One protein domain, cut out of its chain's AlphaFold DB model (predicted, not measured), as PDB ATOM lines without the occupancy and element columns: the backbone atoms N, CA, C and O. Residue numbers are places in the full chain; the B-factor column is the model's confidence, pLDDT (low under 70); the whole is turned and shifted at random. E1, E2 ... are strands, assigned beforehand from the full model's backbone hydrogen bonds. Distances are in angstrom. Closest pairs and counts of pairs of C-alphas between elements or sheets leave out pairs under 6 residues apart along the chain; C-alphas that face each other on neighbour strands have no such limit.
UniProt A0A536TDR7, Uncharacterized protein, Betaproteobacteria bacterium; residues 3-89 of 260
ATOM      1  N   LEU A   3     -13.152 -49.592  -6.585       90.19
ATOM      2  CA  LEU A   3     -13.713 -49.209  -7.875       90.19
ATOM      3  C   LEU A   3     -14.627 -50.328  -8.364       90.19
ATOM      4  O   LEU A   3     -14.194 -51.478  -8.465       90.19
ATOM      5  N   TRP A   4     -15.854 -49.972  -8.714       88.94
ATOM      6  CA  TRP A   4     -16.871 -50.887  -9.210       88.94
ATOM      7  C   TRP A   4     -17.440 -50.402 -10.540       88.94
ATOM      8  O   TRP A   4     -17.614 -49.201 -10.745       88.94
ATOM      9  N   ALA A   5     -17.750 -51.345 -11.426       88.44
ATOM     10  CA  ALA A   5     -18.645 -51.147 -12.554       88.44
ATOM     11  C   ALA A   5     -20.056 -51.554 -12.129       88.44
ATOM     12  O   ALA A   5     -20.255 -52.650 -11.605       88.44
ATOM     13  N   ALA A   6     -21.014 -50.674 -12.375       80.19
ATOM     14  CA  ALA A   6     -22.431 -50.899 -12.172       80.19
ATOM     15  C   ALA A   6     -23.167 -50.759 -13.510       80.19
ATOM     16  O   ALA A   6     -22.858 -49.903 -14.331       80.19
ATOM     17  N   SER A   7     -24.138 -51.620 -13.745       75.00
ATOM     18  CA  SER A   7     -25.029 -51.648 -14.900       75.00
ATOM     19  C   SER A   7     -26.021 -50.482 -14.863       75.00
ATOM     20  O   SER A   7     -26.517 -50.046 -15.897       75.00
ATOM     21  N   GLN A   8     -26.237 -49.905 -13.680       69.12
ATOM     22  CA  GLN A   8     -27.036 -48.705 -13.461       69.12
ATOM     23  C   GLN A   8     -26.248 -47.645 -12.686       69.12
ATOM     24  O   GLN A   8     -25.301 -47.980 -11.968       69.12
ATOM     25  N   PRO A   9     -26.627 -46.365 -12.780       72.12
ATOM     26  CA  PRO A   9     -25.898 -45.321 -12.076       72.12
ATOM     27  C   PRO A   9     -26.197 -45.365 -10.587       72.12
ATOM     28  O   PRO A   9     -27.304 -45.687 -10.151       72.12
ATOM     29  N   PHE A  10     -25.206 -44.993  -9.789       70.44
ATOM     30  CA  PHE A  10     -25.345 -45.006  -8.346       70.44
ATOM     31  C   PHE A  10     -26.121 -43.771  -7.855       70.44
ATOM     32  O   PHE A  10     -25.601 -42.658  -7.889       70.44
ATOM     33  N   ALA A  11     -27.358 -43.970  -7.384       62.19
ATOM     34  CA  ALA A  11     -28.239 -42.897  -6.893       62.19
ATOM     35  C   ALA A  11     -28.277 -42.740  -5.351       62.19
ATOM     36  O   ALA A  11     -28.893 -41.804  -4.856       62.19
ATOM     37  N   GLY A  12     -27.592 -43.617  -4.601       57.25
ATOM     38  CA  GLY A  12     -27.239 -43.450  -3.182       57.25
ATOM     39  C   GLY A  12     -28.357 -43.484  -2.123       57.25
ATOM     40  O   GLY A  12     -29.036 -42.497  -1.872       57.25
ATOM     41  N   SER A  13     -28.398 -44.575  -1.351       51.09
ATOM     42  CA  SER A  13     -28.491 -44.538   0.119       51.09
ATOM     43  C   SER A  13     -27.637 -45.683   0.689       51.09
ATOM     44  O   SER A  13     -27.695 -46.788   0.142       51.09
ATOM     45  N   PRO A  14     -26.870 -45.477   1.782       48.69
ATOM     46  CA  PRO A  14     -25.998 -46.498   2.386       48.69
ATOM     47  C   PRO A  14     -26.741 -47.723   2.952       48.69
ATOM     48  O   PRO A  14     -26.104 -48.669   3.404       48.69
ATOM     49  N   VAL A  15     -28.079 -47.717   2.927       45.09
ATOM     50  CA  VAL A  15     -28.931 -48.794   3.452       45.09
ATOM     51  C   VAL A  15     -29.411 -49.756   2.354       45.09
ATOM     52  O   VAL A  15     -29.816 -50.864   2.672       45.09
ATOM     53  N   ASN A  16     -29.345 -49.363   1.075       41.16
ATOM     54  CA  ASN A  16     -29.739 -50.180  -0.082       41.16
ATOM     55  C   ASN A  16     -28.973 -49.713  -1.335       41.16
ATOM     56  O   ASN A  16     -29.540 -49.004  -2.174       41.16
ATOM     57  N   PRO A  17     -27.673 -50.032  -1.468       48.50
ATOM     58  CA  PRO A  17     -26.965 -49.754  -2.710       48.50
ATOM     59  C   PRO A  17     -27.626 -50.546  -3.857       48.50
ATOM     60  O   PRO A  17     -27.998 -51.703  -3.641       48.50
ATOM     61  N   PRO A  18     -27.790 -49.971  -5.069       48.38
ATOM     62  CA  PRO A  18     -28.132 -50.764  -6.245       48.38
ATOM     63  C   PRO A  18     -27.153 -51.939  -6.373       48.38
ATOM     64  O   PRO A  18     -26.002 -51.807  -5.946       48.38
ATOM     65  N   PRO A  19     -27.590 -53.082  -6.924       54.62
ATOM     66  CA  PRO A  19     -26.771 -54.280  -6.999       54.62
ATOM     67  C   PRO A  19     -25.448 -53.941  -7.715       54.62
ATOM     68  O   PRO A  19     -25.423 -53.430  -8.833       54.62
ATOM     69  N   MET A  20     -24.347 -54.062  -6.966       65.25
ATOM     70  CA  MET A  20     -23.010 -53.640  -7.376       65.25
ATOM     71  C   MET A  20     -22.400 -54.750  -8.230       65.25
ATOM     72  O   MET A  20     -22.082 -55.819  -7.716       65.25
ATOM     73  N   ASP A  21     -22.288 -54.502  -9.537       72.81
ATOM     74  CA  ASP A  21     -22.121 -55.571 -10.524       72.81
ATOM     75  C   ASP A  21     -20.724 -56.198 -10.552       72.81
ATOM     76  O   ASP A  21     -20.596 -57.407 -10.382       72.81
ATOM     77  N   PHE A  22     -19.668 -55.396 -10.721       81.50
ATOM     78  CA  PHE A  22     -18.304 -55.919 -10.858       81.50
ATOM     79  C   PHE A  22     -17.277 -55.068 -10.128       81.50
ATOM     80  O   PHE A  22     -17.059 -53.906 -10.475       81.50
ATOM     81  N   LYS A  23     -16.570 -55.660  -9.162       87.94
ATOM     82  CA  LYS A  23     -15.416 -55.014  -8.531       87.94
ATOM     83  C   LYS A  23     -14.251 -55.002  -9.513       87.94
ATOM     84  O   LYS A  23     -13.716 -56.050  -9.863       87.94
ATOM     85  N   LEU A  24     -13.848 -53.812  -9.940       90.69
ATOM     86  CA  LEU A  24     -12.744 -53.627 -10.878       90.69
ATOM     87  C   LEU A  24     -11.406 -53.535 -10.152       90.69
ATOM     88  O   LEU A  24     -10.409 -54.054 -10.636       90.69
ATOM     89  N   ALA A  25     -11.363 -52.872  -8.998       91.81
ATOM     90  CA  ALA A  25     -10.140 -52.751  -8.213       91.81
ATOM     91  C   ALA A  25     -10.433 -52.453  -6.741       91.81
ATOM     92  O   ALA A  25     -11.490 -51.932  -6.383       91.81
ATOM     93  N   GLN A  26      -9.456 -52.735  -5.883       91.19
ATOM     94  CA  GLN A  26      -9.478 -52.358  -4.474       91.19
ATOM     95  C   GLN A  26      -8.134 -51.755  -4.076       91.19
ATOM     96  O   GLN A  26      -7.078 -52.308  -4.375       91.19
ATOM     97  N   PHE A  27      -8.194 -50.644  -3.347       91.31
ATOM     98  CA  PHE A  27      -7.058 -50.039  -2.669       91.31
ATOM     99  C   PHE A  27      -7.344 -49.961  -1.170       91.31
ATOM    100  O   PHE A  27      -8.291 -49.291  -0.737       91.31
ATOM    101  N   GLN A  28      -6.540 -50.661  -0.372       89.94
ATOM    102  CA  GLN A  28      -6.659 -50.632   1.079       89.94
ATOM    103  C   GLN A  28      -5.933 -49.405   1.629       89.94
ATOM    104  O   GLN A  28      -4.715 -49.290   1.504       89.94
ATOM    105  N   LEU A  29      -6.686 -48.514   2.270       85.44
ATOM    106  CA  LEU A  29      -6.104 -47.456   3.090       85.44
ATOM    107  C   LEU A  29      -5.683 -48.053   4.437       85.44
ATOM    108  O   LEU A  29      -6.332 -48.973   4.947       85.44
ATOM    109  N   GLY A  30      -4.578 -47.552   4.991       84.88
ATOM    110  CA  GLY A  30      -4.126 -47.931   6.327       84.88
ATOM    111  C   GLY A  30      -5.104 -47.478   7.415       84.88
ATOM    112  O   GLY A  30      -6.034 -46.711   7.156       84.88
ATOM    113  N   VAL A  31      -4.873 -47.920   8.650       85.50
ATOM    114  CA  VAL A  31      -5.707 -47.544   9.803       85.50
ATOM    115  C   VAL A  31      -5.641 -46.033  10.036       85.50
ATOM    116  O   VAL A  31      -4.564 -45.494  10.294       85.50
ATOM    117  N   LEU A  32      -6.792 -45.365   9.981       81.62
ATOM    118  CA  LEU A  32      -6.925 -43.959  10.345       81.62
ATOM    119  C   LEU A  32      -7.071 -43.849  11.867       81.62
ATOM    120  O   LEU A  32      -7.948 -44.475  12.456       81.62
ATOM    121  N   GLN A  33      -6.186 -43.096  12.520       86.19
ATOM    122  CA  GLN A  33      -6.284 -42.869  13.966       86.19
ATOM    123  C   GLN A  33      -7.411 -41.876  14.284       86.19
ATOM    124  O   GLN A  33      -7.739 -41.014  13.470       86.19
ATOM    125  N   ALA A  34      -7.984 -41.970  15.486       83.81
ATOM    126  CA  ALA A  34      -9.064 -41.084  15.911       83.81
ATOM    127  C   ALA A  34      -8.647 -39.601  15.822       83.81
ATOM    128  O   ALA A  34      -7.586 -39.211  16.311       83.81
ATOM    129  N   GLY A  35      -9.495 -38.779  15.197       86.50
ATOM    130  CA  GLY A  35      -9.234 -37.352  14.987       86.50
ATOM    131  C   GLY A  35      -8.210 -37.037  13.890       86.50
ATOM    132  O   GLY A  35      -7.746 -35.902  13.817       86.50
ATOM    133  N   GLN A  36      -7.819 -38.016  13.069       87.69
ATOM    134  CA  GLN A  36      -7.019 -37.802  11.861       87.69
ATOM    135  C   GLN A  36      -7.894 -37.893  10.609       87.69
ATOM    136  O   GLN A  36      -8.965 -38.495  10.632       87.69
ATOM    137  N   GLU A  37      -7.402 -37.337   9.505       84.06
ATOM    138  CA  GLU A  37      -8.030 -37.421   8.186       84.06
ATOM    139  C   GLU A  37      -7.003 -37.801   7.112       84.06
ATOM    140  O   GLU A  37      -5.805 -37.544   7.251       84.06
ATOM    141  N   TYR A  38      -7.481 -38.407   6.026       80.38
ATOM    142  CA  TYR A  38      -6.704 -38.550   4.801       80.38
ATOM    143  C   TYR A  38      -7.117 -37.462   3.806       80.38
ATOM    144  O   TYR A  38      -8.300 -37.308   3.513       80.38
ATOM    145  N   VAL A  39      -6.142 -36.755   3.233       82.31
ATOM    146  CA  VAL A  39      -6.364 -35.736   2.194       82.31
ATOM    147  C   VAL A  39      -5.647 -36.127   0.904       82.31
ATOM    148  O   VAL A  39      -4.575 -36.729   0.947       82.31
ATOM    149  N   ASN A  40      -6.229 -35.778  -0.249       81.62
ATOM    150  CA  ASN A  40      -5.671 -36.052  -1.585       81.62
ATOM    151  C   ASN A  40      -5.300 -37.526  -1.821       81.62
ATOM    152  O   ASN A  40      -4.239 -37.841  -2.363       81.62
ATOM    153  N   VAL A  41      -6.168 -38.440  -1.392       79.31
ATOM    154  CA  VAL A  41      -5.932 -39.879  -1.517       79.31
ATOM    155  C   VAL A  41      -5.906 -40.292  -2.987       79.31
ATOM    156  O   VAL A  41      -6.912 -40.206  -3.686       79.31
ATOM    157  N   GLY A  42      -4.753 -40.785  -3.437       79.12
ATOM    158  CA  GLY A  42      -4.581 -41.454  -4.723       79.12
ATOM    159  C   GLY A  42      -4.217 -42.921  -4.520       79.12
ATOM    160  O   GLY A  42      -3.536 -43.270  -3.554       79.12
ATOM    161  N   SER A  43      -4.653 -43.789  -5.429       83.38
ATOM    162  CA  SER A  43      -4.150 -45.162  -5.481       83.38
ATOM    163  C   SER A  43      -2.823 -45.215  -6.248       83.38
ATOM    164  O   SER A  43      -2.585 -44.383  -7.130       83.38
ATOM    165  N   PRO A  44      -1.968 -46.224  -6.002       86.69
ATOM    166  CA  PRO A  44      -0.949 -46.596  -6.978       86.69
ATOM    167  C   PRO A  44      -1.614 -47.062  -8.287       86.69
ATOM    168  O   PRO A  44      -2.837 -47.212  -8.370       86.69
ATOM    169  N   TRP A  45      -0.804 -47.335  -9.310       87.69
ATOM    170  CA  TRP A  45      -1.283 -48.066 -10.481       87.69
ATOM    171  C   TRP A  45      -1.795 -49.441 -10.051       87.69
ATOM    172  O   TRP A  45      -1.042 -50.242  -9.496       87.69
ATOM    173  N   LEU A  46      -3.078 -49.697 -10.298       87.38
ATOM    174  CA  LEU A  46      -3.730 -50.965 -10.003       87.38
ATOM    175  C   LEU A  46      -4.172 -51.624 -11.310       87.38
ATOM    176  O   LEU A  46      -4.723 -50.933 -12.172       87.38
ATOM    177  N   PRO A  47      -3.965 -52.942 -11.474       84.81
ATOM    178  CA  PRO A  47      -4.609 -53.665 -12.557       84.81
ATOM    179  C   PRO A  47      -6.125 -53.599 -12.353       84.81
ATOM    180  O   PRO A  47      -6.619 -53.862 -11.255       84.81
ATOM    181  N   LEU A  48      -6.849 -53.230 -13.407       87.25
ATOM    182  CA  LEU A  48      -8.305 -53.221 -13.386       87.25
ATOM    183  C   LEU A  48      -8.828 -54.574 -13.860       87.25
ATOM    184  O   LEU A  48      -8.429 -55.075 -14.914       87.25
ATOM    185  N   GLY A  49      -9.761 -55.138 -13.102       84.06
ATOM    186  CA  GLY A  49     -10.696 -56.122 -13.620       84.06
ATOM    187  C   GLY A  49     -11.460 -55.537 -14.808       84.06
ATOM    188  O   GLY A  49     -11.627 -54.323 -14.929       84.06
ATOM    189  N   THR A  50     -11.902 -56.405 -15.709       81.06
ATOM    190  CA  THR A  50     -12.710 -56.013 -16.867       81.06
ATOM    191  C   THR A  50     -14.100 -56.605 -16.674       81.06
ATOM    192  O   THR A  50     -14.193 -57.825 -16.514       81.06
ATOM    193  N   PRO A  51     -15.167 -55.787 -16.623       82.19
ATOM    194  CA  PRO A  51     -16.515 -56.327 -16.588       82.19
ATOM    195  C   PRO A  51     -16.851 -56.935 -17.965       82.19
ATOM    196  O   PRO A  51     -16.131 -56.680 -18.935       82.19
ATOM    197  N   PRO A  52     -17.917 -57.741 -18.087       77.81
ATOM    198  CA  PRO A  52     -18.370 -58.242 -19.381       77.81
ATOM    199  C   PRO A  52     -18.659 -57.122 -20.392       77.81
ATOM    200  O   PRO A  52     -18.854 -55.960 -20.019       77.81
ATOM    201  N   ASP A  53     -18.734 -57.487 -21.671       78.31
ATOM    202  CA  ASP A  53     -19.114 -56.566 -22.743       78.31
ATOM    203  C   ASP A  53     -20.452 -55.880 -22.420       78.31
ATOM    204  O   ASP A  53     -21.437 -56.532 -22.065       78.31
ATOM    205  N   GLY A  54     -20.488 -54.550 -22.514       71.81
ATOM    206  CA  GLY A  54     -21.640 -53.764 -22.088       71.81
ATOM    207  C   GLY A  54     -21.321 -52.300 -21.812       71.81
ATOM    208  O   GLY A  54     -20.210 -51.820 -22.045       71.81
ATOM    209  N   ILE A  55     -22.329 -51.584 -21.319       76.56
ATOM    210  CA  ILE A  55     -22.231 -50.185 -20.901       76.56
ATOM    211  C   ILE A  55     -22.285 -50.147 -19.374       76.56
ATOM    212  O   ILE A  55     -23.202 -50.701 -18.771       76.56
ATOM    213  N   TRP A  56     -21.309 -49.480 -18.764       82.81
ATOM    214  CA  TRP A  56     -21.074 -49.498 -17.324       82.81
ATOM    215  C   TRP A  56     -20.939 -48.090 -16.750       82.81
ATOM    216  O   TRP A  56     -20.305 -47.219 -17.341       82.81
ATOM    217  N   TYR A  57     -21.464 -47.887 -15.552       85.50
ATOM    218  CA  TYR A  57     -21.252 -46.719 -14.709       85.50
ATOM    219  C   TYR A  57     -20.185 -47.053 -13.678       85.50
ATOM    220  O   TYR A  57     -20.310 -48.025 -12.936       85.50
ATOM    221  N   TYR A  58     -19.105 -46.280 -13.647       89.31
ATOM    222  CA  TYR A  58     -18.018 -46.530 -12.707       89.31
ATOM    223  C   TYR A  58     -18.237 -45.720 -11.436       89.31
ATOM    224  O   TYR A  58     -18.484 -44.517 -11.494       89.31
ATOM    225  N   VAL A  59     -18.119 -46.372 -10.286       88.00
ATOM    226  CA  VAL A  59     -18.260 -45.748  -8.970       88.00
ATOM    227  C   VAL A  59     -17.108 -46.182  -8.073       88.00
ATOM    228  O   VAL A  59     -16.734 -47.355  -8.033       88.00
ATOM    229  N   ILE A  60     -16.516 -45.220  -7.372       89.12
ATOM    230  CA  ILE A  60     -15.515 -45.468  -6.342       89.12
ATOM    231  C   ILE A  60     -16.192 -45.320  -4.988       89.12
ATOM    232  O   ILE A  60     -16.721 -44.256  -4.677       89.12
ATOM    233  N   PHE A  61     -16.120 -46.362  -4.169       86.81
ATOM    234  CA  PHE A  61     -16.563 -46.341  -2.783       86.81
ATOM    235  C   PHE A  61     -15.393 -46.156  -1.830       86.81
ATOM    236  O   PHE A  61     -14.349 -46.810  -1.949       86.81
ATOM    237  N   LEU A  62     -15.605 -45.319  -0.824       86.81
ATOM    238  CA  LEU A  62     -14.843 -45.338   0.408       86.81
ATOM    239  C   LEU A  62     -15.619 -46.171   1.428       86.81
ATOM    240  O   LEU A  62     -16.732 -45.825   1.812       86.81
ATOM    241  N   THR A  63     -15.027 -47.281   1.851       85.25
ATOM    242  CA  THR A  63     -15.588 -48.171   2.867       85.25
ATOM    243  C   THR A  63     -14.730 -48.131   4.126       85.25
ATOM    244  O   THR A  63     -13.499 -48.101   4.048       85.25
ATOM    245  N   GLU A  64     -15.386 -48.134   5.283       85.88
ATOM    246  CA  GLU A  64     -14.763 -48.139   6.607       85.88
ATOM    247  C   GLU A  64     -15.142 -49.416   7.355       85.88
ATOM    248  O   GLU A  64     -16.290 -49.860   7.304       85.88
ATOM    249  N   PHE A  65     -14.177 -50.021   8.047       87.19
ATOM    250  CA  PHE A  65     -14.447 -51.162   8.911       87.19
ATOM    251  C   PHE A  65     -15.009 -50.676  10.249       87.19
ATOM    252  O   PHE A  65     -14.289 -50.085  11.050       87.19
ATOM    253  N   THR A  66     -16.281 -50.966  10.503       84.38
ATOM    254  CA  THR A  66     -16.988 -50.608  11.744       84.38
ATOM    255  C   THR A  66     -17.226 -51.812  12.655       84.38
ATOM    256  O   THR A  66     -17.767 -51.664  13.749       84.38
ATOM    257  N   GLY A  67     -16.825 -53.017  12.229       83.38
ATOM    258  CA  GLY A  67     -17.056 -54.252  12.983       83.38
ATOM    259  C   GLY A  67     -18.517 -54.717  12.975       83.38
ATOM    260  O   GLY A  67     -18.918 -55.489  13.844       83.38
ATOM    261  N   GLY A  68     -19.317 -54.244  12.013       82.06
ATOM    262  CA  GLY A  68     -20.702 -54.675  11.823       82.06
ATOM    263  C   GLY A  68     -20.844 -56.160  11.448       82.06
ATOM    264  O   GLY A  68     -19.886 -56.836  11.082       82.06
ATOM    265  N   THR A  69     -22.071 -56.681  11.511       77.31
ATOM    266  CA  THR A  69     -22.374 -58.102  11.243       77.31
ATOM    267  C   THR A  69     -22.609 -58.431   9.766       77.31
ATOM    268  O   THR A  69     -22.727 -59.602   9.409       77.31
ATOM    269  N   VAL A  70     -22.675 -57.420   8.899       67.62
ATOM    270  CA  VAL A  70     -22.911 -57.551   7.453       67.62
ATOM    271  C   VAL A  70     -21.705 -57.045   6.663       67.62
ATOM    272  O   VAL A  70     -20.879 -56.307   7.199       67.62
ATOM    273  N   ASN A  71     -21.587 -57.450   5.394       72.12
ATOM    274  CA  ASN A  71     -20.543 -56.980   4.470       72.12
ATOM    275  C   ASN A  71     -19.105 -57.103   5.027       72.12
ATOM    276  O   ASN A  71     -18.276 -56.207   4.886       72.12
ATOM    277  N   GLY A  72     -18.824 -58.187   5.759       79.12
ATOM    278  CA  GLY A  72     -17.514 -58.410   6.382       79.12
ATOM    279  C   GLY A  72     -17.110 -57.348   7.414       79.12
ATOM    280  O   GLY A  72     -15.920 -57.188   7.673       79.12
ATOM    281  N   GLY A  73     -18.073 -56.607   7.975       82.75
ATOM    282  CA  GLY A  73     -17.842 -55.530   8.936       82.75
ATOM    283  C   GLY A  73     -17.545 -54.164   8.320       82.75
ATOM    284  O   GLY A  73     -17.204 -53.248   9.067       82.75
ATOM    285  N   PHE A  74     -17.683 -54.011   6.998       84.81
ATOM    286  CA  PHE A  74     -17.466 -52.747   6.293       84.81
ATOM    287  C   PHE A  74     -18.768 -52.010   5.970       84.81
ATOM    288  O   PHE A  74     -19.732 -52.594   5.474       84.81
ATOM    289  N   THR A  75     -18.757 -50.695   6.159       82.62
ATOM    290  CA  THR A  75     -19.842 -49.777   5.790       82.62
ATOM    291  C   THR A  75     -19.354 -48.763   4.766       82.62
ATOM    292  O   THR A  75     -18.204 -48.330   4.816       82.62
ATOM    293  N   VAL A  76     -20.218 -48.371   3.826       81.69
ATOM    294  CA  VAL A  76     -19.917 -47.280   2.888       81.69
ATOM    295  C   VAL A  76     -19.903 -45.961   3.660       81.69
ATOM    296  O   VAL A  76     -20.912 -45.586   4.251       81.69
ATOM    297  N   ALA A  77     -18.756 -45.288   3.657       81.81
ATOM    298  CA  ALA A  77     -18.550 -43.986   4.279       81.81
ATOM    299  C   ALA A  77     -18.787 -42.838   3.283       81.81
ATOM    300  O   ALA A  77     -19.385 -41.832   3.649       81.81
ATOM    301  N   ASP A  78     -18.343 -43.000   2.032       82.75
ATOM    302  CA  ASP A  78     -18.513 -42.009   0.961       82.75
ATOM    303  C   ASP A  78     -18.404 -42.669  -0.426       82.75
ATOM    304  O   ASP A  78     -17.958 -43.819  -0.543       82.75
ATOM    305  N   TRP A  79     -18.797 -41.967  -1.489       85.56
ATOM    306  CA  TRP A  79     -18.671 -42.444  -2.866       85.56
ATOM    307  C   TRP A  79     -18.530 -41.317  -3.891       85.56
ATOM    308  O   TRP A  79     -19.032 -40.208  -3.729       85.56
ATOM    309  N   VAL A  80     -17.913 -41.644  -5.027       86.00
ATOM    310  CA  VAL A  80     -17.861 -40.775  -6.207       86.00
ATOM    311  C   VAL A  80     -18.170 -41.578  -7.464       86.00
ATOM    312  O   VAL A  80     -17.597 -42.641  -7.694       86.00
ATOM    313  N   THR A  81     -19.076 -41.063  -8.293       85.25
ATOM    314  CA  THR A  81     -19.421 -41.672  -9.586       85.25
ATOM    315  C   THR A  81     -18.642 -40.972 -10.691       85.25
ATOM    316  O   THR A  81     -18.590 -39.742 -10.737       85.25
ATOM    317  N   ALA A  82     -18.018 -41.748 -11.575       85.56
ATOM    318  CA  ALA A  82     -17.335 -41.216 -12.742       85.56
ATOM    319  C   ALA A  82     -18.341 -40.517 -13.678       85.56
ATOM    320  O   ALA A  82     -19.474 -40.980 -13.824       85.56
ATOM    321  N   PRO A  83     -17.951 -39.413 -14.334       77.75
ATOM    322  CA  PRO A  83     -18.818 -38.766 -15.303       77.75
ATOM    323  C   PRO A  83     -18.977 -39.657 -16.542       77.75
ATOM    324  O   PRO A  83     -18.003 -39.977 -17.223       77.75
ATOM    325  N   GLY A  84     -20.223 -40.017 -16.854       81.06
ATOM    326  CA  GLY A  84     -20.573 -40.794 -18.042       81.06
ATOM    327  C   GLY A  84     -20.421 -42.307 -17.881       81.06
ATOM    328  O   GLY A  84     -20.231 -42.836 -16.788       81.06
ATOM    329  N   THR A  85     -20.556 -43.008 -19.004       82.50
ATOM    330  CA  THR A  85     -20.509 -44.470 -19.082       82.50
ATOM    331  C   THR A  85     -19.242 -44.960 -19.767       82.50
ATOM    332  O   THR A  85     -18.786 -44.361 -20.741       82.50
ATOM    333  N   VAL A  86     -18.740 -46.111 -19.337       85.00
ATOM    334  CA  VAL A  86     -17.661 -46.854 -19.990       85.00
ATOM    335  C   VAL A  86     -18.269 -47.989 -20.805       85.00
ATOM    336  O   VAL A  86     -19.037 -48.790 -20.284       85.00
ATOM    337  N   THR A  87     -17.931 -48.062 -22.091       81.94
ATOM    338  CA  THR A  87     -18.317 -49.192 -22.949       81.94
ATOM    339  C   THR A  87     -17.170 -50.192 -23.002       81.94
ATOM    340  O   THR A  87     -16.047 -49.816 -23.338       81.94
ATOM    341  N   ILE A  88     -17.453 -51.448 -22.672       82.56
ATOM    342  CA  ILE A  88     -16.525 -52.575 -22.792       82.56
ATOM    343  C   ILE A  88     -17.007 -53.483 -23.922       82.56
ATOM    344  O   ILE A  88     -18.207 -53.714 -24.065       82.56
ATOM    345  N   GLY A  89     -16.069 -53.973 -24.731       75.50
ATOM    346  CA  GLY A  89     -16.363 -54.798 -25.900       75.50
ATOM    347  C   GLY A  89     -16.748 -53.999 -27.145       75.50
ATOM    348  O   GLY A  89     -16.795 -52.766 -27.153       75.50
TER     349      GLY A  89
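What this domain is: This is residues 3 to 89 of the 260 residues of an uncharacterized protein of Betaproteobacteria bacterium (UniProt A0A536TDR7). A twisted antiparallel sheet makes the core: a long ribbon of two strands, E3 and E4, with the short pair E1 and E2 set beside E3. Two long loops swing out on opposite sides of this sheet, residues 7 to 21 between E1 and E2, and the larger residues 27 to 53 between E2 and E3. The printed part has 87 residues with no named helix and four named strands, E1, E2, E3 and E4 along the chain, in the sheet order E2, E1, E3, E4. The class is all strand, though the strands hold 36 of the 87 printed residues. The whole is only just compact, close to loose, with a radius of gyration of the C-alphas of 14.0 A and spans of 44 by 30 by 21 A.

Where its parts are: E3, residues 54 to 65, runs 31.9 A from C-alpha 54 at (-21.640, -53.764, -22.088) to C-alpha 65 at (-14.447, -51.162, 8.911). E4, residues 74 to 88, is the longest strand by residues and measures 29.1 A, ending with C-alpha 88 at (-16.525, -52.575, -22.792). E1, residues 3 to 6, is 9.9 A long and begins with C-alpha 3 at (-13.713, -49.209, -7.875). E2, residues 22 to 26, is 11.5 A long.

How they stand to each other: E3 and E4 form a hairpin, antiparallel at 163 degrees between their directions. N 60 and O 80 are within hydrogen-bond range at 2.8 A, and so are N 54 and O 88 at 2.9 A. E4 bends by 88 degrees at residue 84. On either side of this bend, C-alphas 58 and 82 face each other at 5.4 A and C-alphas 57 and 85 at 5.0 A. E1 is the antiparallel neighbour of E3 at 135 degrees, with C-alphas 3 and 60 facing each other at 4.4 A and N 4 and O 59 2.8 A apart. E1 and E2 form a hairpin, antiparallel at 171 degrees, with N 5 and O 22 within hydrogen-bond range at 2.8 A. E2 and E4 are the edge strands and are apart. E2 and E3 are apart too.

The domain as a whole: The two C-alphas farthest apart, those of Gly 35 and Gly 89, are 45.0 A from each other. The links from E1 to E2, 15 residues, and from E2 to E3, 27 residues, are long, while the link from E3 to E4 is short with 8 residues. The C-alphas of residues 27 to 53 lie 9 to 23 A from the mean of all C-alphas. The printed part has no cut. The mean pLDDT of the printed part is 79.4, and residue 8, residues 11 to 20 and residue 70 are under 70.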